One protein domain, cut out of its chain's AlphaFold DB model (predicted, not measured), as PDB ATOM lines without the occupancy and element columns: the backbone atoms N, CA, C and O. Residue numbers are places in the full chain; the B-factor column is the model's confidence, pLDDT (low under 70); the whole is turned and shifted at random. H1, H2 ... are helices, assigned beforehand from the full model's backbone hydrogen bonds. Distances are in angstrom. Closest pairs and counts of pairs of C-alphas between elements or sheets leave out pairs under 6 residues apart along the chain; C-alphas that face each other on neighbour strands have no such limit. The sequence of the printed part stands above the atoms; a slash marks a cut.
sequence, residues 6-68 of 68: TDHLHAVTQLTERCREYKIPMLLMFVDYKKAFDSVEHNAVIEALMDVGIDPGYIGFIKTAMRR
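Overview. This is residues 6 to 68 of the 68 residues of an uncharacterized protein of Oesophagostomum dentatum (UniProt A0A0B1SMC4). The model is a dumbbell-like open shape: the longest helix, H1, lies at one end, a long stretched link crosses the gap, and a helical hairpin of H3 and H4 lies at the other end, with the short H2 just before it. The printed part has 63 residues with four named helices, H1 to H4 in chain order, no named strand, and the class is all helix. It is extended, with a radius of gyration of the C-alphas of 18.8 A and spans of 51 by 26 by 21 A.

Arrangement. Look first at H1, residues 6 to 21, which touches no helix. At the other end H3, residues 42 to 51, and H4, residues 56 to 65, form a helical hairpin and touch; their closest C-alphas, of Ile 46 and Ile 59, are 6.9 A apart. They run opposite ways at a shallow tilt of 19 degrees. H2, residues 36 to 39, is apart from H1, H3 and H4. In H1, H3 and H4 every O i to N i+4 pair is within hydrogen-bond range; H2 is too short for such a pair.

Along the chain. Find C-alpha 6 at (261.826, 181.025, 243.847); from there H1 runs 22.3 A to C-alpha 21. H2 covers 5.3 A, H3 14.4 A and H4 14.3 A, ending at C-alpha 65, (232.103, 190.787, 237.449).

Size, cuts and confidence. The C-alphas of Tyr 22 and Arg 68, the two farthest apart, are 51.9 A apart. The link from H1 to H2 is long, with 14 residues; the other two are tight. The printed part has no cut, and residue 68 alone has pLDDT under 70.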
ATOM      1  N   THR A   6     260.432 181.207 243.441       94.38
ATOM      2  CA  THR A   6     261.826 181.025 243.847       94.38
ATOM      3  C   THR A   6     262.160 181.848 245.089       94.38
ATOM      4  O   THR A   6     262.824 181.327 245.981       94.38
ATOM      5  N   ASP A   7     261.645 183.076 245.199       94.38
ATOM      6  CA  ASP A   7     261.856 183.927 246.378       94.38
ATOM      7  C   ASP A   7     261.190 183.328 247.622       94.38
ATOM      8  O   ASP A   7     261.795 183.258 248.694       94.38
ATOM      9  N   HIS A   8     259.958 182.831 247.473       91.88
ATOM     10  CA  HIS A   8     259.236 182.177 248.565       91.88
ATOM     11  C   HIS A   8     259.920 180.880 249.014       91.88
ATOM     12  O   HIS A   8     260.084 180.660 250.215       91.88
ATOM     13  N   LEU A   9     260.363 180.041 248.070       95.00
ATOM     14  CA  LEU A   9     261.093 178.816 248.393       95.00
ATOM     15  C   LEU A   9     262.420 179.135 249.088       95.00
ATOM     16  O   LEU A   9     262.737 178.523 250.106       95.00
ATOM     17  N   HIS A  10     263.151 180.136 248.590       95.56
ATOM     18  CA  HIS A  10     264.389 180.592 249.209       95.56
ATOM     19  C   HIS A  10     264.168 181.053 250.655       95.56
ATOM     20  O   HIS A  10     264.921 180.653 251.543       95.56
ATOM     21  N   ALA A  11     263.114 181.829 250.922       95.50
ATOM     22  CA  ALA A  11     262.783 182.276 252.275       95.50
ATOM     23  C   ALA A  11     262.502 181.101 253.230       95.50
ATOM     24  O   ALA A  11     263.008 181.086 254.354       95.50
ATOM     25  N   VAL A  12     261.752 180.087 252.780       96.00
ATOM     26  CA  VAL A  12     261.480 178.874 253.573       96.00
ATOM     27  C   VAL A  12     262.764 178.084 253.844       96.00
ATOM     28  O   VAL A  12     262.971 177.624 254.972       96.00
ATOM     29  N   THR A  13     263.649 177.954 252.851       96.75
ATOM     30  CA  THR A  13     264.959 177.308 253.022       96.75
ATOM     31  C   THR A  13     265.796 178.037 254.070       96.75
ATOM     32  O   THR A  13     266.254 177.403 255.019       96.75
ATOM     33  N   GLN A  14     265.924 179.362 253.960       97.62
ATOM     34  CA  GLN A  14     266.687 180.174 254.912       97.62
ATOM     35  C   GLN A  14     266.134 180.061 256.336       97.62
ATOM     36  O   GLN A  14     266.898 179.891 257.287       97.62
ATOM     37  N   LEU A  15     264.807 180.108 256.495       97.31
ATOM     38  CA  LEU A  15     264.163 179.942 257.797       97.31
ATOM     39  C   LEU A  15     264.483 178.567 258.403       97.31
ATOM     40  O   LEU A  15     264.874 178.476 259.566       97.31
ATOM     41  N   THR A  16     264.396 177.513 257.592       97.31
ATOM     42  CA  THR A  16     264.685 176.136 258.018       97.31
ATOM     43  C   THR A  16     266.146 175.970 258.443       97.31
ATOM     44  O   THR A  16     266.427 175.363 259.480       97.31
ATOM     45  N   GLU A  17     267.086 176.530 257.677       98.06
ATOM     46  CA  GLU A  17     268.519 176.500 257.991       98.06
ATOM     47  C   GLU A  17     268.834 177.201 259.311       98.06
ATOM     48  O   GLU A  17     269.505 176.617 260.164       98.06
ATOM     49  N   ARG A  18     268.317 178.418 259.517       98.06
ATOM     50  CA  ARG A  18     268.559 179.181 260.750       98.06
ATOM     51  C   ARG A  18     267.923 178.506 261.965       98.06
ATOM     52  O   ARG A  18     268.570 178.402 263.004       98.06
ATOM     53  N   CYS A  19     266.698 177.984 261.852       98.00
ATOM     54  CA  CYS A  19     266.079 177.227 262.944       98.00
ATOM     55  C   CYS A  19     266.917 175.999 263.328       98.00
ATOM     56  O   CYS A  19     267.129 175.747 264.516       98.00
ATOM     57  N   ARG A  20     267.467 175.278 262.342       97.25
ATOM     58  CA  ARG A  20     268.379 174.150 262.586       97.25
ATOM     59  C   ARG A  20     269.686 174.593 263.251       97.25
ATOM     60  O   ARG A  20     270.128 173.936 264.191       97.25
ATOM     61  N   GLU A  21     270.287 175.681 262.778       98.38
ATOM     62  CA  GLU A  21     271.541 176.243 263.296       98.38
ATOM     63  C   GLU A  21     271.416 176.652 264.770       98.38
ATOM     64  O   GLU A  21     272.233 176.255 265.603       98.38
ATOM     65  N   TYR A  22     270.340 177.359 265.116       98.19
ATOM     66  CA  TYR A  22     270.086 177.841 266.476       98.19
ATOM     67  C   TYR A  22     269.324 176.843 267.361       98.19
ATOM     68  O   TYR A  22     268.958 177.182 268.486       98.19
ATOM     69  N   LYS A  23     269.099 175.608 266.887       97.50
ATOM     70  CA  LYS A  23     268.355 174.549 267.601       97.50
ATOM     71  C   LYS A  23     266.951 174.986 268.047       97.50
ATOM     72  O   LYS A  23     266.466 174.569 269.098       97.50
ATOM     73  N   ILE A  24     266.299 175.817 267.241       98.12
ATOM     74  CA  ILE A  24     264.929 176.273 267.468       98.12
ATOM     75  C   ILE A  24     263.978 175.222 266.875       98.12
ATOM     76  O   ILE A  24     264.085 174.919 265.684       98.12
ATOM     77  N   PRO A  25     263.044 174.654 267.661       95.94
ATOM     78  CA  PRO A  25     262.051 173.732 267.128       95.94
ATOM     79  C   PRO A  25     261.128 174.467 266.148       95.94
ATOM     80  O   PRO A  25     260.567 175.511 266.473       95.94
ATOM     81  N   MET A  26     260.966 173.912 264.949       95.38
ATOM     82  CA  MET A  26     260.145 174.479 263.880       95.38
ATOM     83  C   MET A  26     259.193 173.413 263.334       95.38
ATOM     84  O   MET A  26     259.600 172.278 263.089       95.38
ATOM     85  N   LEU A  27     257.937 173.802 263.110       95.44
ATOM     86  CA  LEU A  27     256.937 173.018 262.390       95.44
ATOM     87  C   LEU A  27     256.520 173.797 261.142       95.44
ATOM     88  O   LEU A  27     256.137 174.961 261.244       95.44
ATOM     89  N   LEU A  28     256.581 173.152 259.979       94.38
ATOM     90  CA  LEU A  28     256.116 173.722 258.718       94.38
ATOM     91  C   LEU A  28     254.859 172.979 258.259       94.38
ATOM     92  O   LEU A  28     254.874 171.756 258.138       94.38
ATOM     93  N   MET A  29     253.780 173.720 258.009       95.25
ATOM     94  CA  MET A  29     252.510 173.178 257.531       95.25
ATOM     95  C   MET A  29     252.207 173.738 256.145       95.25
ATOM     96  O   MET A  29     252.133 174.952 255.964       95.25
ATOM     97  N   PHE A  30     252.021 172.844 255.176       91.94
ATOM     98  CA  PHE A  30     251.634 173.199 253.815       91.94
ATOM     99  C   PHE A  30     250.121 173.048 253.675       91.94
ATOM    100  O   PHE A  30     249.587 171.959 253.883       91.94
ATOM    101  N   VAL A  31     249.437 174.142 253.345       94.06
ATOM    102  CA  VAL A  31     247.983 174.179 253.160       94.06
ATOM    103  C   VAL A  31     247.695 174.471 251.696       94.06
ATOM    104  O   VAL A  31     248.150 175.484 251.173       94.06
ATOM    105  N   ASP A  32     246.934 173.585 251.059       93.81
ATOM    106  CA  ASP A  32     246.424 173.772 249.703       93.81
ATOM    107  C   ASP A  32     244.896 173.869 249.730       93.81
ATOM    108  O   ASP A  32     244.216 173.082 250.398       93.81
ATOM    109  N   TYR A  33     244.352 174.853 249.017       93.00
ATOM    110  CA  TYR A  33     242.917 175.112 248.981       93.00
ATOM    111  C   TYR A  33     242.305 174.508 247.723       93.00
ATOM    112  O   TYR A  33     242.599 174.914 246.596       93.00
ATOM    113  N   LYS A  34     241.370 173.576 247.913       94.75
ATOM    114  CA  LYS A  34     240.641 172.966 246.802       94.75
ATOM    115  C   LYS A  34     239.816 174.022 246.068       94.75
ATOM    116  O   LYS A  34     238.822 174.500 246.601       94.75
ATOM    117  N   LYS A  35     240.184 174.306 244.813       93.94
ATOM    118  CA  LYS A  35     239.479 175.258 243.937       93.94
ATOM    119  C   LYS A  35     239.251 176.614 244.622       93.94
ATOM    120  O   LYS A  35     238.119 177.078 244.724       93.94
ATOM    121  N   ALA A  36     240.321 177.230 245.126       92.94
ATOM    122  CA  ALA A  36     240.245 178.463 245.916       92.94
ATOM    123  C   ALA A  36     239.392 179.566 245.260       92.94
ATOM    124  O   ALA A  36     238.578 180.186 245.930       92.94
ATOM    125  N   PHE A  37     239.512 179.755 243.944       90.50
ATOM    126  CA  PHE A  37     238.730 180.766 243.224       90.50
ATOM    127  C   PHE A  37     237.261 180.386 243.008       90.50
ATOM    128  O   PHE A  37     236.420 181.272 243.001       90.50
ATOM    129  N   ASP A  38     236.938 179.095 242.882       93.00
ATOM    130  CA  ASP A  38     235.545 178.648 242.721       93.00
ATOM    131  C   ASP A  38     234.798 178.597 244.067       93.00
ATOM    132  O   ASP A  38     233.571 178.576 244.098       93.00
ATOM    133  N   SER A  39     235.534 178.472 245.178       93.38
ATOM    134  CA  SER A  39     234.980 178.204 246.515       93.38
ATOM    135  C   SER A  39     235.016 179.395 247.465       93.38
ATOM    136  O   SER A  39     234.404 179.329 248.532       93.38
ATOM    137  N   VAL A  40     235.727 180.466 247.109       93.62
ATOM    138  CA  VAL A  40     235.810 181.666 247.942       93.62
ATOM    139  C   VAL A  40     234.443 182.341 248.057       93.62
ATOM    140  O   VAL A  40     233.701 182.474 247.085       93.62
ATOM    141  N   GLU A  41     234.098 182.779 249.265       94.69
ATOM    142  CA  GLU A  41     232.843 183.479 249.520       94.69
ATOM    143  C   GLU A  41     232.954 184.929 249.025       94.69
ATOM    144  O   GLU A  41     233.854 185.674 249.414       94.69
ATOM    145  N   HIS A  42     232.062 185.325 248.115       94.31
ATOM    146  CA  HIS A  42     232.166 186.623 247.448       94.31
ATOM    147  C   HIS A  42     232.002 187.808 248.408       94.31
ATOM    148  O   HIS A  42     232.656 188.828 248.189       94.31
ATOM    149  N   ASN A  43     231.171 187.723 249.455       94.38
ATOM    150  CA  ASN A  43     231.033 188.838 250.398       94.38
ATOM    151  C   ASN A  43     232.325 189.066 251.191       94.38
ATOM    152  O   ASN A  43     232.731 190.215 251.314       94.38
ATOM    153  N   ALA A  44     233.030 188.010 251.597       95.25
ATOM    154  CA  ALA A  44     234.325 188.090 252.262       95.25
ATOM    155  C   ALA A  44     235.375 188.771 251.374       95.25
ATOM    156  O   ALA A  44     236.185 189.559 251.859       95.25
ATOM    157  N   VAL A  45     235.341 188.531 250.056       95.12
ATOM    158  CA  VAL A  45     236.210 189.258 249.117       95.12
ATOM    159  C   VAL A  45     235.831 190.740 249.067       95.12
ATOM    160  O   VAL A  45     236.712 191.588 249.121       95.12
ATOM    161  N   ILE A  46     234.541 191.074 248.992       96.00
ATOM    162  CA  ILE A  46     234.082 192.472 248.977       96.00
ATOM    163  C   ILE A  46     234.443 193.201 250.281       96.00
ATOM    164  O   ILE A  46     234.909 194.336 250.218       96.00
ATOM    165  N   GLU A  47     234.276 192.556 251.435       96.69
ATOM    166  CA  GLU A  47     234.686 193.070 252.748       96.69
ATOM    167  C   GLU A  47     236.189 193.338 252.796       96.69
ATOM    168  O   GLU A  47     236.595 194.459 253.093       96.69
ATOM    169  N   ALA A  48     237.010 192.382 252.357       97.12
ATOM    170  CA  ALA A  48     238.455 192.574 252.288       97.12
ATOM    171  C   ALA A  48     238.859 193.749 251.372       97.12
ATOM    172  O   ALA A  48     239.789 194.490 251.690       97.12
ATOM    173  N   LEU A  49     238.167 193.959 250.243       96.69
ATOM    174  CA  LEU A  49     238.439 195.100 249.357       96.69
ATOM    175  C   LEU A  49     238.086 196.441 250.027       96.69
ATOM    176  O   LEU A  49     238.800 197.425 249.819       96.69
ATOM    177  N   MET A  50     237.022 196.483 250.836       96.56
ATOM    178  CA  MET A  50     236.664 197.667 251.629       96.56
ATOM    179  C   MET A  50     237.694 197.935 252.731       96.56
ATOM    180  O   MET A  50     238.124 199.078 252.882       96.56
ATOM    181  N   ASP A  51     238.143 196.896 253.438       97.75
ATOM    182  CA  ASP A  51     239.129 197.005 254.524       97.75
ATOM    183  C   ASP A  51     240.496 197.496 254.031       97.75
ATOM    184  O   ASP A  51     241.193 198.237 254.725       97.75
ATOM    185  N   VAL A  52     240.871 197.133 252.801       96.50
ATOM    186  CA  VAL A  52     242.090 197.627 252.137       96.50
ATOM    187  C   VAL A  52     241.930 199.079 251.646       96.50
ATOM    188  O   VAL A  52     242.914 199.719 251.271       96.50
ATOM    189  N   GLY A  53     240.717 199.638 251.686       96.75
ATOM    190  CA  GLY A  53     240.437 201.029 251.328       96.75
ATOM    191  C   GLY A  53     240.273 201.263 249.828       96.75
ATOM    192  O   GLY A  53     240.546 202.362 249.343       96.75
ATOM    193  N   ILE A  54     239.857 200.242 249.073       96.88
ATOM    194  CA  ILE A  54     239.573 200.403 247.645       96.88
ATOM    195  C   ILE A  54     238.327 201.271 247.467       96.88
ATOM    196  O   ILE A  54     237.334 201.127 248.180       96.88
ATOM    197  N   ASP A  55     238.377 202.167 246.483       97.12
ATOM    198  CA  ASP A  55     237.262 203.051 246.182       97.12
ATOM    199  C   ASP A  55     235.971 202.254 245.853       97.12
ATOM    200  O   ASP A  55     236.007 201.304 245.055       97.12
ATOM    201  N   PRO A  56     234.814 202.634 246.436       95.50
ATOM    202  CA  PRO A  56     233.554 201.914 246.262       95.50
ATOM    203  C   PRO A  56     233.100 201.749 244.807       95.50
ATOM    204  O   PRO A  56     232.407 200.777 244.491       95.50
ATOM    205  N   GLY A  57     233.488 202.660 243.908       95.94
ATOM    206  CA  GLY A  57     233.204 202.553 242.480       95.94
ATOM    207  C   GLY A  57     233.850 201.311 241.868       95.94
ATOM    208  O   GLY A  57     233.168 200.521 241.209       95.94
ATOM    209  N   TYR A  58     235.135 201.072 242.150       96.62
ATOM    210  CA  TYR A  58     235.839 199.863 241.703       96.62
ATOM    211  C   TYR A  58     235.276 198.590 242.339       96.62
ATOM    212  O   TYR A  58     235.115 197.582 241.647       96.62
ATOM    213  N   ILE A  59     234.902 198.640 243.618       96.62
ATOM    214  CA  ILE A  59     234.254 197.510 244.300       96.62
ATOM    215  C   ILE A  59     232.930 197.150 243.608       96.62
ATOM    216  O   ILE A  59     232.647 195.971 243.385       96.62
ATOM    217  N   GLY A  60     232.142 198.147 243.191       95.75
ATOM    218  CA  GLY A  60     230.910 197.938 242.424       95.75
ATOM    219  C   GLY A  60     231.135 197.215 241.090       95.75
ATOM    220  O   GLY A  60     230.385 196.290 240.748       95.75
ATOM    221  N   PHE A  61     232.194 197.575 240.358       95.62
ATOM    222  CA  PHE A  61     232.580 196.878 239.125       95.62
ATOM    223  C   PHE A  61     233.002 195.428 239.388       95.62
ATOM    224  O   PHE A  61     232.506 194.520 238.718       95.62
ATOM    225  N   ILE A  62     233.847 195.192 240.395       94.31
ATOM    226  CA  ILE A  62     234.312 193.847 240.774       94.31
ATOM    227  C   ILE A  62     233.131 192.964 241.200       94.31
ATOM    228  O   ILE A  62     232.988 191.843 240.714       94.31
ATOM    229  N   LYS A  63     232.219 193.494 242.021       94.56
ATOM    230  CA  LYS A  63     230.998 192.791 242.446       94.56
ATOM    231  C   LYS A  63     230.114 192.390 241.266       94.56
ATOM    232  O   LYS A  63     229.477 191.340 241.292       94.56
ATOM    233  N   THR A  64     230.064 193.223 240.230       93.56
ATOM    234  CA  THR A  64     229.314 192.922 239.004       93.56
ATOM    235  C   THR A  64     229.998 191.826 238.188       93.56
ATOM    236  O   THR A  64     229.310 190.962 237.648       93.56
ATOM    237  N   ALA A  65     231.332 191.825 238.128       91.75
ATOM    238  CA  ALA A  65     232.103 190.787 237.449       91.75
ATOM    239  C   ALA A  65     231.977 189.416 238.139       91.75
ATOM    240  O   ALA A  65     231.807 188.421 237.449       91.75
ATOM    241  N   MET A  66     231.967 189.376 239.476       89.44
ATOM    242  CA  MET A  66     231.813 188.144 240.274       89.44
ATOM    243  C   MET A  66     230.405 187.528 240.232       89.44
ATOM    244  O   MET A  66     230.205 186.407 240.683       89.44
ATOM    245  N   ARG A  67     229.396 188.260 239.743       78.19
ATOM    246  CA  ARG A  67     228.028 187.733 239.570       78.19
ATOM    247  C   ARG A  67     227.842 186.920 238.286       78.19
ATOM    248  O   ARG A  67     226.762 186.358 238.111       78.19
ATOM    249  N   ARG A  68     228.818 186.942 237.379       58.62
ATOM    250  CA  ARG A  68     228.802 186.199 236.112       58.62
ATOM    251  C   ARG A  68     229.488 184.856 236.280       58.62
ATOM    252  O   ARG A  68     229.010 183.913 235.617       58.62
TER     253      ARG A  68